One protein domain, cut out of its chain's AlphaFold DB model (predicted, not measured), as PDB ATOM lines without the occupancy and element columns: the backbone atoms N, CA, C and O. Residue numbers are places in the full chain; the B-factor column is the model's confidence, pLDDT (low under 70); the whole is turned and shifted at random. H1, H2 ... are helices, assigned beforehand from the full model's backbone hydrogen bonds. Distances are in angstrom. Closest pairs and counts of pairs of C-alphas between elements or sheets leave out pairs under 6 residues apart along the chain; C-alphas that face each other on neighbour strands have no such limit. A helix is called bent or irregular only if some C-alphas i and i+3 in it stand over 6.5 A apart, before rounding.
ATOM      1  N   LYS A 494     393.846 218.737 190.524       75.50
ATOM      2  CA  LYS A 494     393.320 219.546 191.643       75.50
ATOM      3  C   LYS A 494     393.068 221.011 191.259       75.50
ATOM      4  O   LYS A 494     391.996 221.534 191.551       75.50
ATOM      5  N   ALA A 495     394.009 221.649 190.558       77.81
ATOM      6  CA  ALA A 495     393.846 223.030 190.093       77.81
ATOM      7  C   ALA A 495     392.708 223.164 189.060       77.81
ATOM      8  O   ALA A 495     391.888 224.079 189.153       77.81
ATOM      9  N   LYS A 496     392.591 222.215 188.118       78.62
ATOM     10  CA  LYS A 496     391.476 222.169 187.153       78.62
ATOM     11  C   LYS A 496     390.120 222.028 187.853       78.62
ATOM     12  O   LYS A 496     389.180 222.730 187.490       78.62
ATOM     13  N   TYR A 497     390.024 221.171 188.870       82.44
ATOM     14  CA  TYR A 497     388.798 221.001 189.653       82.44
ATOM     15  C   TYR A 497     388.429 222.262 190.441       82.44
ATOM     16  O   TYR A 497     387.263 222.644 190.438       82.44
ATOM     17  N   GLN A 498     389.401 222.982 191.012       84.69
ATOM     18  CA  GLN A 498     389.147 224.286 191.639       84.69
ATOM     19  C   GLN A 498     388.643 225.338 190.632       84.69
ATOM     20  O   GLN A 498     387.701 226.066 190.940       84.69
ATOM     21  N   HIS A 499     389.188 225.383 189.410       84.81
ATOM     22  CA  HIS A 499     388.681 226.276 188.359       84.81
ATOM     23  C   HIS A 499     387.257 225.924 187.896       84.81
ATOM     24  O   HIS A 499     386.453 226.833 187.692       84.81
ATOM     25  N   MET A 500     386.916 224.636 187.765       85.75
ATOM     26  CA  MET A 500     385.555 224.217 187.398       85.75
ATOM     27  C   MET A 500     384.546 224.450 188.531       85.75
ATOM     28  O   MET A 500     383.456 224.942 188.259       85.75
ATOM     29  N   LEU A 501     384.915 224.212 189.798       88.56
ATOM     30  CA  LEU A 501     384.096 224.605 190.956       88.56
ATOM     31  C   LEU A 501     383.791 226.106 190.946       88.56
ATOM     32  O   LEU A 501     382.629 226.496 191.041       88.56
ATOM     33  N   GLN A 502     384.821 226.948 190.793       89.44
ATOM     34  CA  GLN A 502     384.647 228.401 190.775       89.44
ATOM     35  C   GLN A 502     383.793 228.858 189.586       89.44
ATOM     36  O   GLN A 502     383.000 229.788 189.726       89.44
ATOM     37  N   PHE A 503     383.914 228.201 188.427       91.88
ATOM     38  CA  PHE A 503     383.031 228.453 187.291       91.88
ATOM     39  C   PHE A 503     381.578 228.083 187.606       91.88
ATOM     40  O   PHE A 503     380.708 228.931 187.434       91.88
ATOM     41  N   PHE A 504     381.300 226.867 188.091       91.25
ATOM     42  CA  PHE A 504     379.927 226.435 188.374       91.25
ATOM     43  C   PHE A 504     379.272 227.260 189.492       91.25
ATOM     44  O   PHE A 504     378.088 227.573 189.389       91.25
ATOM     45  N   ASP A 505     380.020 227.694 190.510       90.88
ATOM     46  CA  ASP A 505     379.506 228.635 191.508       90.88
ATOM     47  C   ASP A 505     379.193 230.011 190.902       90.88
ATOM     48  O   ASP A 505     378.069 230.495 191.032       90.88
ATOM     49  N   ASN A 506     380.132 230.618 190.164       91.56
ATOM     50  CA  ASN A 506     379.904 231.895 189.473       91.56
ATOM     51  C   ASN A 506     378.682 231.825 188.539       91.56
ATOM     52  O   ASN A 506     377.855 232.736 188.523       91.56
ATOM     53  N   PHE A 507     378.530 230.714 187.818       93.94
ATOM     54  CA  PHE A 507     377.406 230.424 186.932       93.94
ATOM     55  C   PHE A 507     376.080 230.333 187.715       93.94
ATOM     56  O   PHE A 507     375.103 230.999 187.377       93.94
ATOM     57  N   LEU A 508     376.036 229.594 188.830       93.25
ATOM     58  CA  LEU A 508     374.855 229.538 189.703       93.25
ATOM     59  C   LEU A 508     374.558 230.890 190.388       93.25
ATOM     60  O   LEU A 508     373.396 231.181 190.677       93.25
ATOM     61  N   ASN A 509     375.569 231.719 190.668       93.12
ATOM     62  CA  ASN A 509     375.424 233.079 191.211       93.12
ATOM     63  C   ASN A 509     374.844 234.064 190.182       93.12
ATOM     64  O   ASN A 509     374.005 234.897 190.541       93.12
ATOM     65  N   ASP A 510     375.218 233.949 188.907       93.94
ATOM     66  CA  ASP A 510     374.648 234.772 187.836       93.94
ATOM     67  C   ASP A 510     373.174 234.407 187.579       93.94
ATOM     68  O   ASP A 510     372.319 235.294 187.543       93.94
ATOM     69  N   ILE A 511     372.813 233.112 187.564       93.00
ATOM     70  CA  ILE A 511     371.397 232.693 187.493       93.00
ATOM     71  C   ILE A 511     370.578 233.292 188.651       93.00
ATOM     72  O   ILE A 511     369.493 233.833 188.426       93.00
ATOM     73  N   GLU A 512     371.082 233.235 189.889       93.31
ATOM     74  CA  GLU A 512     370.392 233.834 191.040       93.31
ATOM     75  C   GLU A 512     370.227 235.355 190.877       93.31
ATOM     76  O   GLU A 512     369.174 235.911 191.198       93.31
ATOM     77  N   SER A 513     371.246 236.026 190.341       92.50
ATOM     78  CA  SER A 513     371.231 237.467 190.080       92.50
ATOM     79  C   SER A 513     370.194 237.838 189.016       92.50
ATOM     80  O   SER A 513     369.411 238.766 189.222       92.50
ATOM     81  N   ILE A 514     370.092 237.068 187.931       91.12
ATOM     82  CA  ILE A 514     369.092 237.281 186.876       91.12
ATOM     83  C   ILE A 514     367.666 237.023 187.391       91.12
ATOM     84  O   ILE A 514     366.742 237.770 187.061       91.12
ATOM     85  N   LEU A 515     367.468 236.015 188.249       90.25
ATOM     86  CA  LEU A 515     366.175 235.762 188.894       90.25
ATOM     87  C   LEU A 515     365.759 236.903 189.840       90.25
ATOM     88  O   LEU A 515     364.582 237.270 189.874       90.25
ATOM     89  N   LYS A 516     366.709 237.522 190.558       90.00
ATOM     90  CA  LYS A 516     366.455 238.709 191.400       90.00
ATOM     91  C   LYS A 516     366.009 239.937 190.597       90.00
ATOM     92  O   LYS A 516     365.276 240.759 191.138       90.00
ATOM     93  N   LEU A 517     366.376 240.043 189.315       86.75
ATOM     94  CA  LEU A 517     365.923 241.121 188.419       86.75
ATOM     95  C   LEU A 517     364.451 240.992 187.974       86.75
ATOM     96  O   LEU A 517     363.963 241.870 187.266       86.75
ATOM     97  N   GLN A 518     363.741 239.924 188.372       76.75
ATOM     98  CA  GLN A 518     362.319 239.689 188.070       76.75
ATOM     99  C   GLN A 518     361.968 239.831 186.576       76.75
ATOM    100  O   GLN A 518     360.919 240.367 186.208       76.75
ATOM    101  N   LEU A 519     362.850 239.347 185.691       73.81
ATOM    102  CA  LEU A 519     362.581 239.345 184.253       73.81
ATOM    103  C   LEU A 519     361.288 238.555 183.948       73.81
ATOM    104  O   LEU A 519     361.046 237.517 184.568       73.81
ATOM    105  N   PRO A 520     360.448 239.010 182.997       69.38
ATOM    106  CA  PRO A 520     359.124 238.440 182.754       69.38
ATOM    107  C   PRO A 520     359.190 237.120 181.965       69.38
ATOM    108  O   PRO A 520     358.790 237.047 180.799       69.38
ATOM    109  N   PHE A 521     359.685 236.063 182.606       71.31
ATOM    110  CA  PHE A 521     359.629 234.699 182.090       71.31
ATOM    111  C   PHE A 521     358.183 234.166 182.181       71.31
ATOM    112  O   PHE A 521     357.615 234.146 183.272       71.31
ATOM    113  N   PRO A 522     357.557 233.721 181.075       62.47
ATOM    114  CA  PRO A 522     356.109 233.489 181.031       62.47
ATOM    115  C   PRO A 522     355.624 232.204 181.724       62.47
ATOM    116  O   PRO A 522     354.417 232.026 181.861       62.47
ATOM    117  N   SER A 523     356.528 231.298 182.108       70.38
ATOM    118  CA  SER A 523     356.175 229.926 182.507       70.38
ATOM    119  C   SER A 523     357.176 229.253 183.461       70.38
ATOM    120  O   SER A 523     357.194 228.028 183.564       70.38
ATOM    121  N   LEU A 524     358.029 230.025 184.151       77.25
ATOM    122  CA  LEU A 524     358.955 229.451 185.139       77.25
ATOM    123  C   LEU A 524     358.196 228.842 186.335       77.25
ATOM    124  O   LEU A 524     357.086 229.283 186.652       77.25
ATOM    125  N   PRO A 525     358.807 227.881 187.056       79.75
ATOM    126  CA  PRO A 525     358.346 227.494 188.385       79.75
ATOM    127  C   PRO A 525     358.249 228.708 189.331       79.75
ATOM    128  O   PRO A 525     358.920 229.720 189.107       79.75
ATOM    129  N   PRO A 526     357.453 228.629 190.416       85.62
ATOM    130  CA  PRO A 526     357.363 229.700 191.404       85.62
ATOM    131  C   PRO A 526     358.747 230.121 191.905       85.62
ATOM    132  O   PRO A 526     359.525 229.272 192.332       85.62
ATOM    133  N   LEU A 527     359.033 231.427 191.887       87.00
ATOM    134  CA  LEU A 527     360.384 231.983 192.060       87.00
ATOM    135  C   LEU A 527     361.113 231.494 193.328       87.00
ATOM    136  O   LEU A 527     362.325 231.297 193.303       87.00
ATOM    137  N   HIS A 528     360.373 231.227 194.413       85.69
ATOM    138  CA  HIS A 528     360.928 230.647 195.640       85.69
ATOM    139  C   HIS A 528     361.561 229.264 195.415       85.69
ATOM    140  O   HIS A 528     362.621 229.003 195.971       85.69
ATOM    141  N   LYS A 529     360.976 228.412 194.559       87.00
ATOM    142  CA  LYS A 529     361.515 227.081 194.228       87.00
ATOM    143  C   LYS A 529     362.789 227.182 193.402       87.00
ATOM    144  O   LYS A 529     363.708 226.406 193.618       87.00
ATOM    145  N   CYS A 530     362.869 228.159 192.497       89.62
ATOM    146  CA  CYS A 530     364.089 228.413 191.730       89.62
ATOM    147  C   CYS A 530     365.255 228.777 192.668       89.62
ATOM    148  O   CYS A 530     366.349 228.238 192.528       89.62
ATOM    149  N   PHE A 531     365.013 229.635 193.667       91.62
ATOM    150  CA  PHE A 531     366.014 229.961 194.687       91.62
ATOM    151  C   PHE A 531     366.327 228.780 195.624       91.62
ATOM    152  O   PHE A 531     367.497 228.540 195.909       91.62
ATOM    153  N   GLU A 532     365.319 228.015 196.058       90.25
ATOM    154  CA  GLU A 532     365.478 226.796 196.873       90.25
ATOM    155  C   GLU A 532     366.383 225.768 196.168       90.25
ATOM    156  O   GLU A 532     367.367 225.313 196.753       90.25
ATOM    157  N   SER A 533     366.119 225.475 194.888       89.50
ATOM    158  CA  SER A 533     366.958 224.598 194.064       89.50
ATOM    159  C   SER A 533     368.375 225.146 193.892       89.50
ATOM    160  O   SER A 533     369.327 224.403 194.094       89.50
ATOM    161  N   LEU A 534     368.564 226.433 193.572       91.50
ATOM    162  CA  LEU A 534     369.913 227.009 193.412       91.50
ATOM    163  C   LEU A 534     370.757 226.904 194.692       91.50
ATOM    164  O   LEU A 534     371.942 226.576 194.621       91.50
ATOM    165  N   GLN A 535     370.148 227.133 195.859       90.19
ATOM    166  CA  GLN A 535     370.820 226.974 197.151       90.19
ATOM    167  C   GLN A 535     371.129 225.499 197.453       90.19
ATOM    168  O   GLN A 535     372.225 225.192 197.920       90.19
ATOM    169  N   LEU A 536     370.221 224.572 197.116       89.44
ATOM    170  CA  LEU A 536     370.490 223.133 197.187       89.44
ATOM    171  C   LEU A 536     371.670 222.743 196.284       89.44
ATOM    172  O   LEU A 536     372.575 222.049 196.738       89.44
ATOM    173  N   HIS A 537     371.717 223.234 195.044       88.44
ATOM    174  CA  HIS A 537     372.792 222.930 194.100       88.44
ATOM    175  C   HIS A 537     374.157 223.439 194.563       88.44
ATOM    176  O   HIS A 537     375.109 222.658 194.552       88.44
ATOM    177  N   ARG A 538     374.268 224.683 195.055       89.00
ATOM    178  CA  ARG A 538     375.527 225.160 195.660       89.00
ATOM    179  C   ARG A 538     375.904 224.359 196.902       89.00
ATOM    180  O   ARG A 538     377.069 224.003 197.050       89.00
ATOM    181  N   LYS A 539     374.939 224.014 197.763       88.12
ATOM    182  CA  LYS A 539     375.203 223.162 198.931       88.12
ATOM    183  C   LYS A 539     375.794 221.812 198.506       88.12
ATOM    184  O   LYS A 539     376.799 221.407 199.080       88.12
ATOM    185  N   LYS A 540     375.237 221.163 197.477       85.88
ATOM    186  CA  LYS A 540     375.781 219.912 196.919       85.88
ATOM    187  C   LYS A 540     377.168 220.120 196.285       85.88
ATOM    188  O   LYS A 540     378.073 219.339 196.544       85.88
ATOM    189  N   LEU A 541     377.374 221.208 195.533       85.94
ATOM    190  CA  LEU A 541     378.655 221.536 194.883       85.94
ATOM    191  C   LEU A 541     379.816 221.719 195.886       85.94
ATOM    192  O   LEU A 541     380.927 221.270 195.614       85.94
ATOM    193  N   PHE A 542     379.565 222.371 197.028       81.38
ATOM    194  CA  PHE A 542     380.603 222.717 198.010       81.38
ATOM    195  C   PHE A 542     380.716 221.758 199.203       81.38
ATOM    196  O   PHE A 542     381.829 221.506 199.661       81.38
ATOM    197  N   ASN A 543     379.604 221.225 199.721       78.69
ATOM    198  CA  ASN A 543     379.617 220.391 200.931       78.69
ATOM    199  C   ASN A 543     379.668 218.892 200.612       78.69
ATOM    200  O   ASN A 543     380.221 218.119 201.389       78.69
ATOM    201  N   GLU A 544     379.111 218.479 199.472       65.50
ATOM    202  CA  GLU A 544     379.097 217.092 198.982       65.50
ATOM    203  C   GLU A 544     380.127 216.941 197.842       65.50
ATOM    204  O   GLU A 544     379.871 216.345 196.790       65.50
ATOM    205  N   TYR A 545     381.312 217.532 198.057       66.88
ATOM    206  CA  TYR A 545     382.416 217.555 197.101       66.88
ATOM    207  C   TYR A 545     382.973 216.146 196.866       66.88
ATOM    208  O   TYR A 545     383.825 215.647 197.604       66.88
ATOM    209  N   SER A 546     382.504 215.526 195.787       71.81
ATOM    210  CA  SER A 546     383.095 214.335 195.196       71.81
ATOM    211  C   SER A 546     383.412 214.585 193.721       71.81
ATOM    212  O   SER A 546     382.771 215.398 193.047       71.81
ATOM    213  N   GLU A 547     384.400 213.861 193.202       73.25
ATOM    214  CA  GLU A 547     384.782 213.900 191.785       73.25
ATOM    215  C   GLU A 547     383.622 213.432 190.876       73.25
ATOM    216  O   GLU A 547     383.465 213.932 189.761       73.25
ATOM    217  N   ALA A 548     382.739 212.564 191.392       74.31
ATOM    218  CA  ALA A 548     381.498 212.162 190.732       74.31
ATOM    219  C   ALA A 548     380.478 213.315 190.659       74.31
ATOM    220  O   ALA A 548     379.986 213.607 189.570       74.31
ATOM    221  N   SER A 549     380.238 214.031 191.767       74.44
ATOM    222  CA  SER A 549     379.351 215.208 191.813       74.44
ATOM    223  C   SER A 549     379.779 216.251 190.770       74.44
ATOM    224  O   SER A 549     378.964 216.790 190.023       74.44
ATOM    225  N   LEU A 550     381.090 216.512 190.674       82.62
ATOM    226  CA  LEU A 550     381.641 217.464 189.709       82.62
ATOM    227  C   LEU A 550     381.527 216.961 188.258       82.62
ATOM    228  O   LEU A 550     381.294 217.761 187.351       82.62
ATOM    229  N   CYS A 551     381.629 215.648 188.028       80.94
ATOM    230  CA  CYS A 551     381.388 215.033 186.720       80.94
ATOM    231  C   CYS A 551     379.935 215.232 186.248       80.94
ATOM    232  O   CYS A 551     379.704 215.483 185.067       80.94
ATOM    233  N   GLU A 552     378.953 215.179 187.150       81.75
ATOM    234  CA  GLU A 552     377.541 215.428 186.826       81.75
ATOM    235  C   GLU A 552     377.273 216.891 186.454       81.75
ATOM    236  O   GLU A 552     376.662 217.153 185.412       81.75
ATOM    237  N   TYR A 553     377.815 217.851 187.214       85.94
ATOM    238  CA  TYR A 553     377.777 219.263 186.810       85.94
ATOM    239  C   TYR A 553     378.525 219.505 185.492       85.94
ATOM    240  O   TYR A 553     378.053 220.290 184.674       85.94
ATOM    241  N   ASN A 554     379.625 218.795 185.217       85.31
ATOM    242  CA  ASN A 554     380.326 218.918 183.938       85.31
ATOM    243  C   ASN A 554     379.525 218.336 182.756       85.31
ATOM    244  O   ASN A 554     379.508 218.933 181.683       85.31
ATOM    245  N   LYS A 555     378.781 217.238 182.944       84.31
ATOM    246  CA  LYS A 555     377.829 216.731 181.933       84.31
ATOM    247  C   LYS A 555     376.701 217.734 181.650       84.31
ATOM    248  O   LYS A 555     376.264 217.846 180.509       84.31
ATOM    249  N   LEU A 556     376.237 218.458 182.672       84.75
ATOM    250  CA  LEU A 556     375.118 219.401 182.562       84.75
ATOM    251  C   LEU A 556     375.531 220.789 182.038       84.75
ATOM    252  O   LEU A 556     374.795 221.391 181.261       84.75
ATOM    253  N   LEU A 557     376.686 221.302 182.470       88.62
ATOM    254  CA  LEU A 557     377.115 222.698 182.296       88.62
ATOM    255  C   LEU A 557     378.495 222.851 181.633       88.62
ATOM    256  O   LEU A 557     378.857 223.960 181.242       88.62
ATOM    257  N   GLY A 558     379.268 221.770 181.478       84.81
ATOM    258  CA  GLY A 558     380.623 221.806 180.910       84.81
ATOM    259  C   GLY A 558     380.663 222.339 179.478       84.81
ATOM    260  O   GLY A 558     381.582 223.056 179.112       84.81
ATOM    261  N   HIS A 559     379.601 222.145 178.696       84.94
ATOM    262  CA  HIS A 559     379.508 222.740 177.361       84.94
ATOM    263  C   HIS A 559     379.480 224.286 177.373       84.94
ATOM    264  O   HIS A 559     379.929 224.893 176.404       84.94
ATOM    265  N   TYR A 560     379.027 224.943 178.453       86.56
ATOM    266  CA  TYR A 560     379.139 226.404 178.613       86.56
ATOM    267  C   TYR A 560     380.561 226.845 179.005       86.56
ATOM    268  O   TYR A 560     381.005 227.928 178.617       86.56
ATOM    269  N   TYR A 561     381.292 225.994 179.734       83.19
ATOM    270  CA  TYR A 561     382.715 226.166 180.040       83.19
ATOM    271  C   TYR A 561     383.549 226.047 178.751       83.19
ATOM    272  O   TYR A 561     384.219 227.002 178.351       83.19
ATOM    273  N   ASP A 562     383.402 224.928 178.035       81.44
ATOM    274  CA  ASP A 562     384.128 224.595 176.803       81.44
ATOM    275  C   ASP A 562     383.804 225.534 175.629       81.44
ATOM    276  O   ASP A 562     384.677 225.832 174.811       81.44
ATOM    277  N   ALA A 563     382.580 226.081 175.563       79.62
ATOM    278  CA  ALA A 563     382.205 227.115 174.593       79.62
ATOM    279  C   ALA A 563     382.943 228.459 174.793       79.62
ATOM    280  O   ALA A 563     382.803 229.361 173.964       79.62
ATOM    281  N   GLY A 564     383.749 228.594 175.853       82.44
ATOM    282  CA  GLY A 564     384.582 229.764 176.124       82.44
ATOM    283  C   GLY A 564     384.132 230.587 177.329       82.44
ATOM    284  O   GLY A 564     384.274 231.807 177.289       82.44
ATOM    285  N   TYR A 565     383.646 229.930 178.391       82.50
ATOM    286  CA  TYR A 565     383.110 230.552 179.613       82.50
ATOM    287  C   TYR A 565     381.867 231.425 179.361       82.50
ATOM    288  O   TYR A 565     381.790 232.560 179.829       82.50
ATOM    289  N   VAL A 566     380.887 230.894 178.624       87.75
ATOM    290  CA  VAL A 566     379.611 231.585 178.364       87.75
ATOM    291  C   VAL A 566     378.811 231.684 179.664       87.75
ATOM    292  O   VAL A 566     378.491 230.657 180.268       87.75
ATOM    293  N   MET A 567     378.480 232.902 180.099       91.12
ATOM    294  CA  MET A 567     377.728 233.118 181.337       91.12
ATOM    295  C   MET A 567     376.209 233.095 181.100       91.12
ATOM    296  O   MET A 567     375.752 233.403 179.997       91.12
ATOM    297  N   PRO A 568     375.391 232.775 182.120       91.81
ATOM    298  CA  PRO A 568     373.929 232.802 182.030       91.81
ATOM    299  C   PRO A 568     373.351 234.134 181.533       91.81
ATOM    300  O   PRO A 568     372.329 234.142 180.850       91.81
ATOM    301  N   SER A 569     374.012 235.249 181.840       88.88
ATOM    302  CA  SER A 569     373.679 236.599 181.368       88.88
ATOM    303  C   SER A 569     373.964 236.840 179.878       88.88
ATOM    304  O   SER A 569     373.311 237.697 179.279       88.88
ATOM    305  N   ASP A 570     374.858 236.059 179.260       89.69
ATOM    306  CA  ASP A 570     375.119 236.064 177.812       89.69
ATOM    307  C   ASP A 570     374.156 235.148 177.030       89.69
ATOM    308  O   ASP A 570     374.031 235.271 175.806       89.69
ATOM    309  N   LEU A 571     373.468 234.219 177.710       88.12
ATOM    310  CA  LEU A 571     372.616 233.224 177.057       88.12
ATOM    311  C   LEU A 571     371.354 233.841 176.425       88.12
ATOM    312  O   LEU A 571     370.683 234.691 177.022       88.12
ATOM    313  N   PRO A 572     370.930 233.349 175.244       89.06
ATOM    314  CA  PRO A 572     369.607 233.631 174.705       89.06
ATOM    315  C   PRO A 572     368.502 233.295 175.717       89.06
ATOM    316  O   PRO A 572     368.480 232.214 176.300       89.06
ATOM    317  N   ILE A 573     367.525 234.197 175.869       86.19
ATOM    318  CA  ILE A 573     366.412 234.058 176.831       86.19
ATOM    319  C   ILE A 573     365.730 232.665 176.804       86.19
ATOM    320  O   ILE A 573     365.412 232.172 177.886       86.19
ATOM    321  N   PRO A 574     365.508 231.995 175.648       86.50
ATOM    322  CA  PRO A 574     364.945 230.638 175.624       86.50
ATOM    323  C   PRO A 574     365.860 229.564 176.233       86.50
ATOM    324  O   PRO A 574     365.367 228.666 176.911       86.50
ATOM    325  N   GLU A 575     367.174 229.661 176.019       88.12
ATOM    326  CA  GLU A 575     368.173 228.724 176.552       88.12
ATOM    327  C   GLU A 575     368.335 228.925 178.058       88.12
ATOM    328  O   GLU A 575     368.224 227.971 178.822       88.12
ATOM    329  N   LEU A 576     368.460 230.181 178.496       90.06
ATOM    330  CA  LEU A 576     368.455 230.558 179.909       90.06
ATOM    331  C   LEU A 576     367.180 230.082 180.628       90.06
ATOM    332  O   LEU A 576     367.240 229.556 181.738       90.06
ATOM    333  N   TYR A 577     366.015 230.216 179.990       88.56
ATOM    334  CA  TYR A 577     364.752 229.709 180.523       88.56
ATOM    335  C   TYR A 577     364.742 228.174 180.655       88.56
ATOM    336  O   TYR A 577     364.274 227.649 181.671       88.56
ATOM    337  N   ALA A 578     365.255 227.450 179.654       87.81
ATOM    338  CA  ALA A 578     365.349 225.991 179.687       87.81
ATOM    339  C   ALA A 578     366.315 225.520 180.788       87.81
ATOM    340  O   ALA A 578     365.964 224.644 181.574       87.81
ATOM    341  N   LEU A 579     367.471 226.176 180.903       90.31
ATOM    342  CA  LEU A 579     368.491 225.964 181.930       90.31
ATOM    343  C   LEU A 579     367.939 226.160 183.351       90.31
ATOM    344  O   LEU A 579     368.041 225.256 184.180       90.31
ATOM    345  N   ILE A 580     367.275 227.292 183.624       90.44
ATOM    346  CA  ILE A 580     366.615 227.545 184.918       90.44
ATOM    347  C   ILE A 580     365.545 226.480 185.192       90.44
ATOM    348  O   ILE A 580     365.439 225.982 186.314       90.44
ATOM    349  N   SER A 581     364.757 226.106 184.180       87.06
ATOM    350  CA  SER A 581     363.711 225.086 184.314       87.06
ATOM    351  C   SER A 581     364.278 223.696 184.621       87.06
ATOM    352  O   SER A 581     363.658 222.953 185.376       87.06
ATOM    353  N   LEU A 582     365.437 223.350 184.058       87.56
ATOM    354  CA  LEU A 582     366.129 222.079 184.258       87.56
ATOM    355  C   LEU A 582     366.707 221.984 185.676       87.56
ATOM    356  O   LEU A 582     366.344 221.074 186.423       87.56
ATOM    357  N   ILE A 583     367.479 222.997 186.083       87.81
ATOM    358  CA  ILE A 583     368.037 223.141 187.438       87.81
ATOM    359  C   ILE A 583     366.912 223.142 188.491       87.81
ATOM    360  O   ILE A 583     366.979 222.440 189.491       87.81
ATOM    361  N   THR A 584     365.800 223.845 188.253       86.69
ATOM    362  CA  THR A 584     364.687 223.878 189.226       86.69
ATOM    363  C   THR A 584     363.911 222.550 189.316       86.69
ATOM    364  O   THR A 584     363.209 222.310 190.299       86.69
ATOM    365  N   ARG A 585     364.009 221.665 188.311       79.94
ATOM    366  CA  ARG A 585     363.350 220.343 188.311       79.94
ATOM    367  C   ARG A 585     364.212 219.242 188.934       79.94
ATOM    368  O   ARG A 585     363.654 218.329 189.539       79.94
ATOM    369  N   GLN A 586     365.537 219.315 188.813       69.31
ATOM    370  CA  GLN A 586     366.463 218.315 189.353       69.31
ATOM    371  C   GLN A 586     366.683 218.497 190.862       69.31
ATOM    372  O   GLN A 586     367.694 219.041 191.293       69.31
ATOM    373  N   LYS A 587     365.750 218.004 191.691       55.34
ATOM    374  CA  LYS A 587     365.952 217.978 193.153       55.34
ATOM    375  C   LYS A 587     367.177 217.145 193.555       55.34
ATOM    376  O   LYS A 587     367.989 217.588 194.370       55.34
ATOM    377  N   ASP A 588     367.354 215.982 192.930       50.84
ATOM    378  CA  ASP A 588     368.437 215.053 193.250       50.84
ATOM    379  C   ASP A 588     369.124 214.542 191.982       50.84
ATOM    380  O   ASP A 588     368.526 213.829 191.176       50.84
ATOM    381  N   PHE A 589     370.397 214.921 191.818       54.84
ATOM    382  CA  PHE A 589     371.261 214.481 190.718       54.84
ATOM    383  C   PHE A 589     371.430 212.953 190.686       54.84
ATOM    384  O   PHE A 589     371.405 212.370 189.607       54.84
ATOM    385  N   GLU A 590     371.473 212.298 191.852       45.59
ATOM    386  CA  GLU A 590     371.655 210.844 192.012       45.59
ATOM    387  C   GLU A 590     370.659 209.989 191.199       45.59
ATOM    388  O   GLU A 590     370.954 208.847 190.842       45.59
ATOM    389  N   GLN A 591     369.482 210.534 190.865       43.22
ATOM    390  CA  GLN A 591     368.458 209.837 190.078       43.22
ATOM    391  C   GLN A 591     368.771 209.772 188.569       43.22
ATOM    392  O   GLN A 591     368.106 209.027 187.846       43.22
ATOM    393  N   LEU A 592     369.791 210.489 188.075       40.59
ATOM    394  CA  LEU A 592     370.207 210.457 186.664       40.59
ATOM    395  C   LEU A 592     370.712 209.083 186.209       40.59
ATOM    396  O   LEU A 592     370.566 208.759 185.035       40.59
TER     397      LEU A 592
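What this domain is: This is residues 494 to 592 of the 667 residues of the protein "Transcription factor with AP2 domain(S) (ApiAP2)" of Babesia microti (strain RI) (UniProt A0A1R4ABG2). Two helices, H1 and H2, lie side by side as a long helical hairpin, and two more, H3 and H4, cross over one side of it, H3 near the first residues of H1 and H4 near the first residues of H2. H3 and H4 stay apart from each other, H3 has a kink, and the very short H5 lies near H3 as the last turn of the printed part. The printed part has 99 residues with five named helices, in the order H1, H2, H3, H4, H5, and no named strand; the class is all helix. The whole is compact, with a radius of gyration of the C-alphas of 13.1 A, and spans 40 by 28 by 21 A.

Where its parts are: Find C-alpha 494 at (393.320, 219.546, 191.643); from there H1, residues 494 to 516, runs 33.0 A to C-alpha 516 at (366.455, 238.709, 191.400). Next look for H2, residues 527 to 543, 24.1 A long. H3 follows with residues 547 to 562, 18.4 A from first to last C-alpha. It is irregular: C-alphas 556 and 559 are 7.6 A apart, and it has a kink of 69 degrees near residue 556. H4, residues 573 to 585, is 18.1 A long. H5, residues 589 to 592, measures 5.8 A and ends at C-alpha 592, (370.207, 210.457, 186.664).

How they stand to each other: Start with H1 and H2, which form a helical hairpin: they touch at a shallow tilt of 13 degrees, opposite ways, and their closest C-alphas, those of Leu 508 and Leu 534, are 6.7 A apart. Look along residues 497 to 504 of H1 for the part that touches H3, at a steep tilt of 67 degrees; the closest C-alphas, of Phe 503 and Tyr 561, are 7.6 A apart. H2 and H3 only just touch, with 3 pairs of C-alphas within 8 A, and only at the corner by their link; the closest are those of Leu 541 and Ser 549, 7.1 A apart. Residues 529 to 534 of H2 touch residues 580 to 584 of H4, closest at the C-alphas of Cys 530 and Thr 584, 5.2 A; the tilt of 69 degrees is steep, only just short of about perpendicular. H2 is the hub, touching three helices. H1 and H4 are close but not clearly touching, with the C-alphas of Ile 511 and Ile 580 the closest at 7.5 A. H3 and H5 are also close but not clearly touching, with the C-alphas of Glu 552 and Phe 589 the closest at 7.4 A. H3 and H4 are apart. In H1, H2 and H4 every O i to N i+4 pair is within hydrogen-bond range, in H3 9 of 12 are, and H5 is too short for such a pair.

The domain as a whole: The two C-alphas farthest apart are those of Lys 494 and Pro 522, 41.1 A. The printed part has no cut and no long link; the links H2 to H3 and H4 to H5 are tight. In the B-factor column the mean pLDDT of the printed part is 82.5, and you will find values under 70 at residues 520, 522, 544 to 545 and 586 to 592.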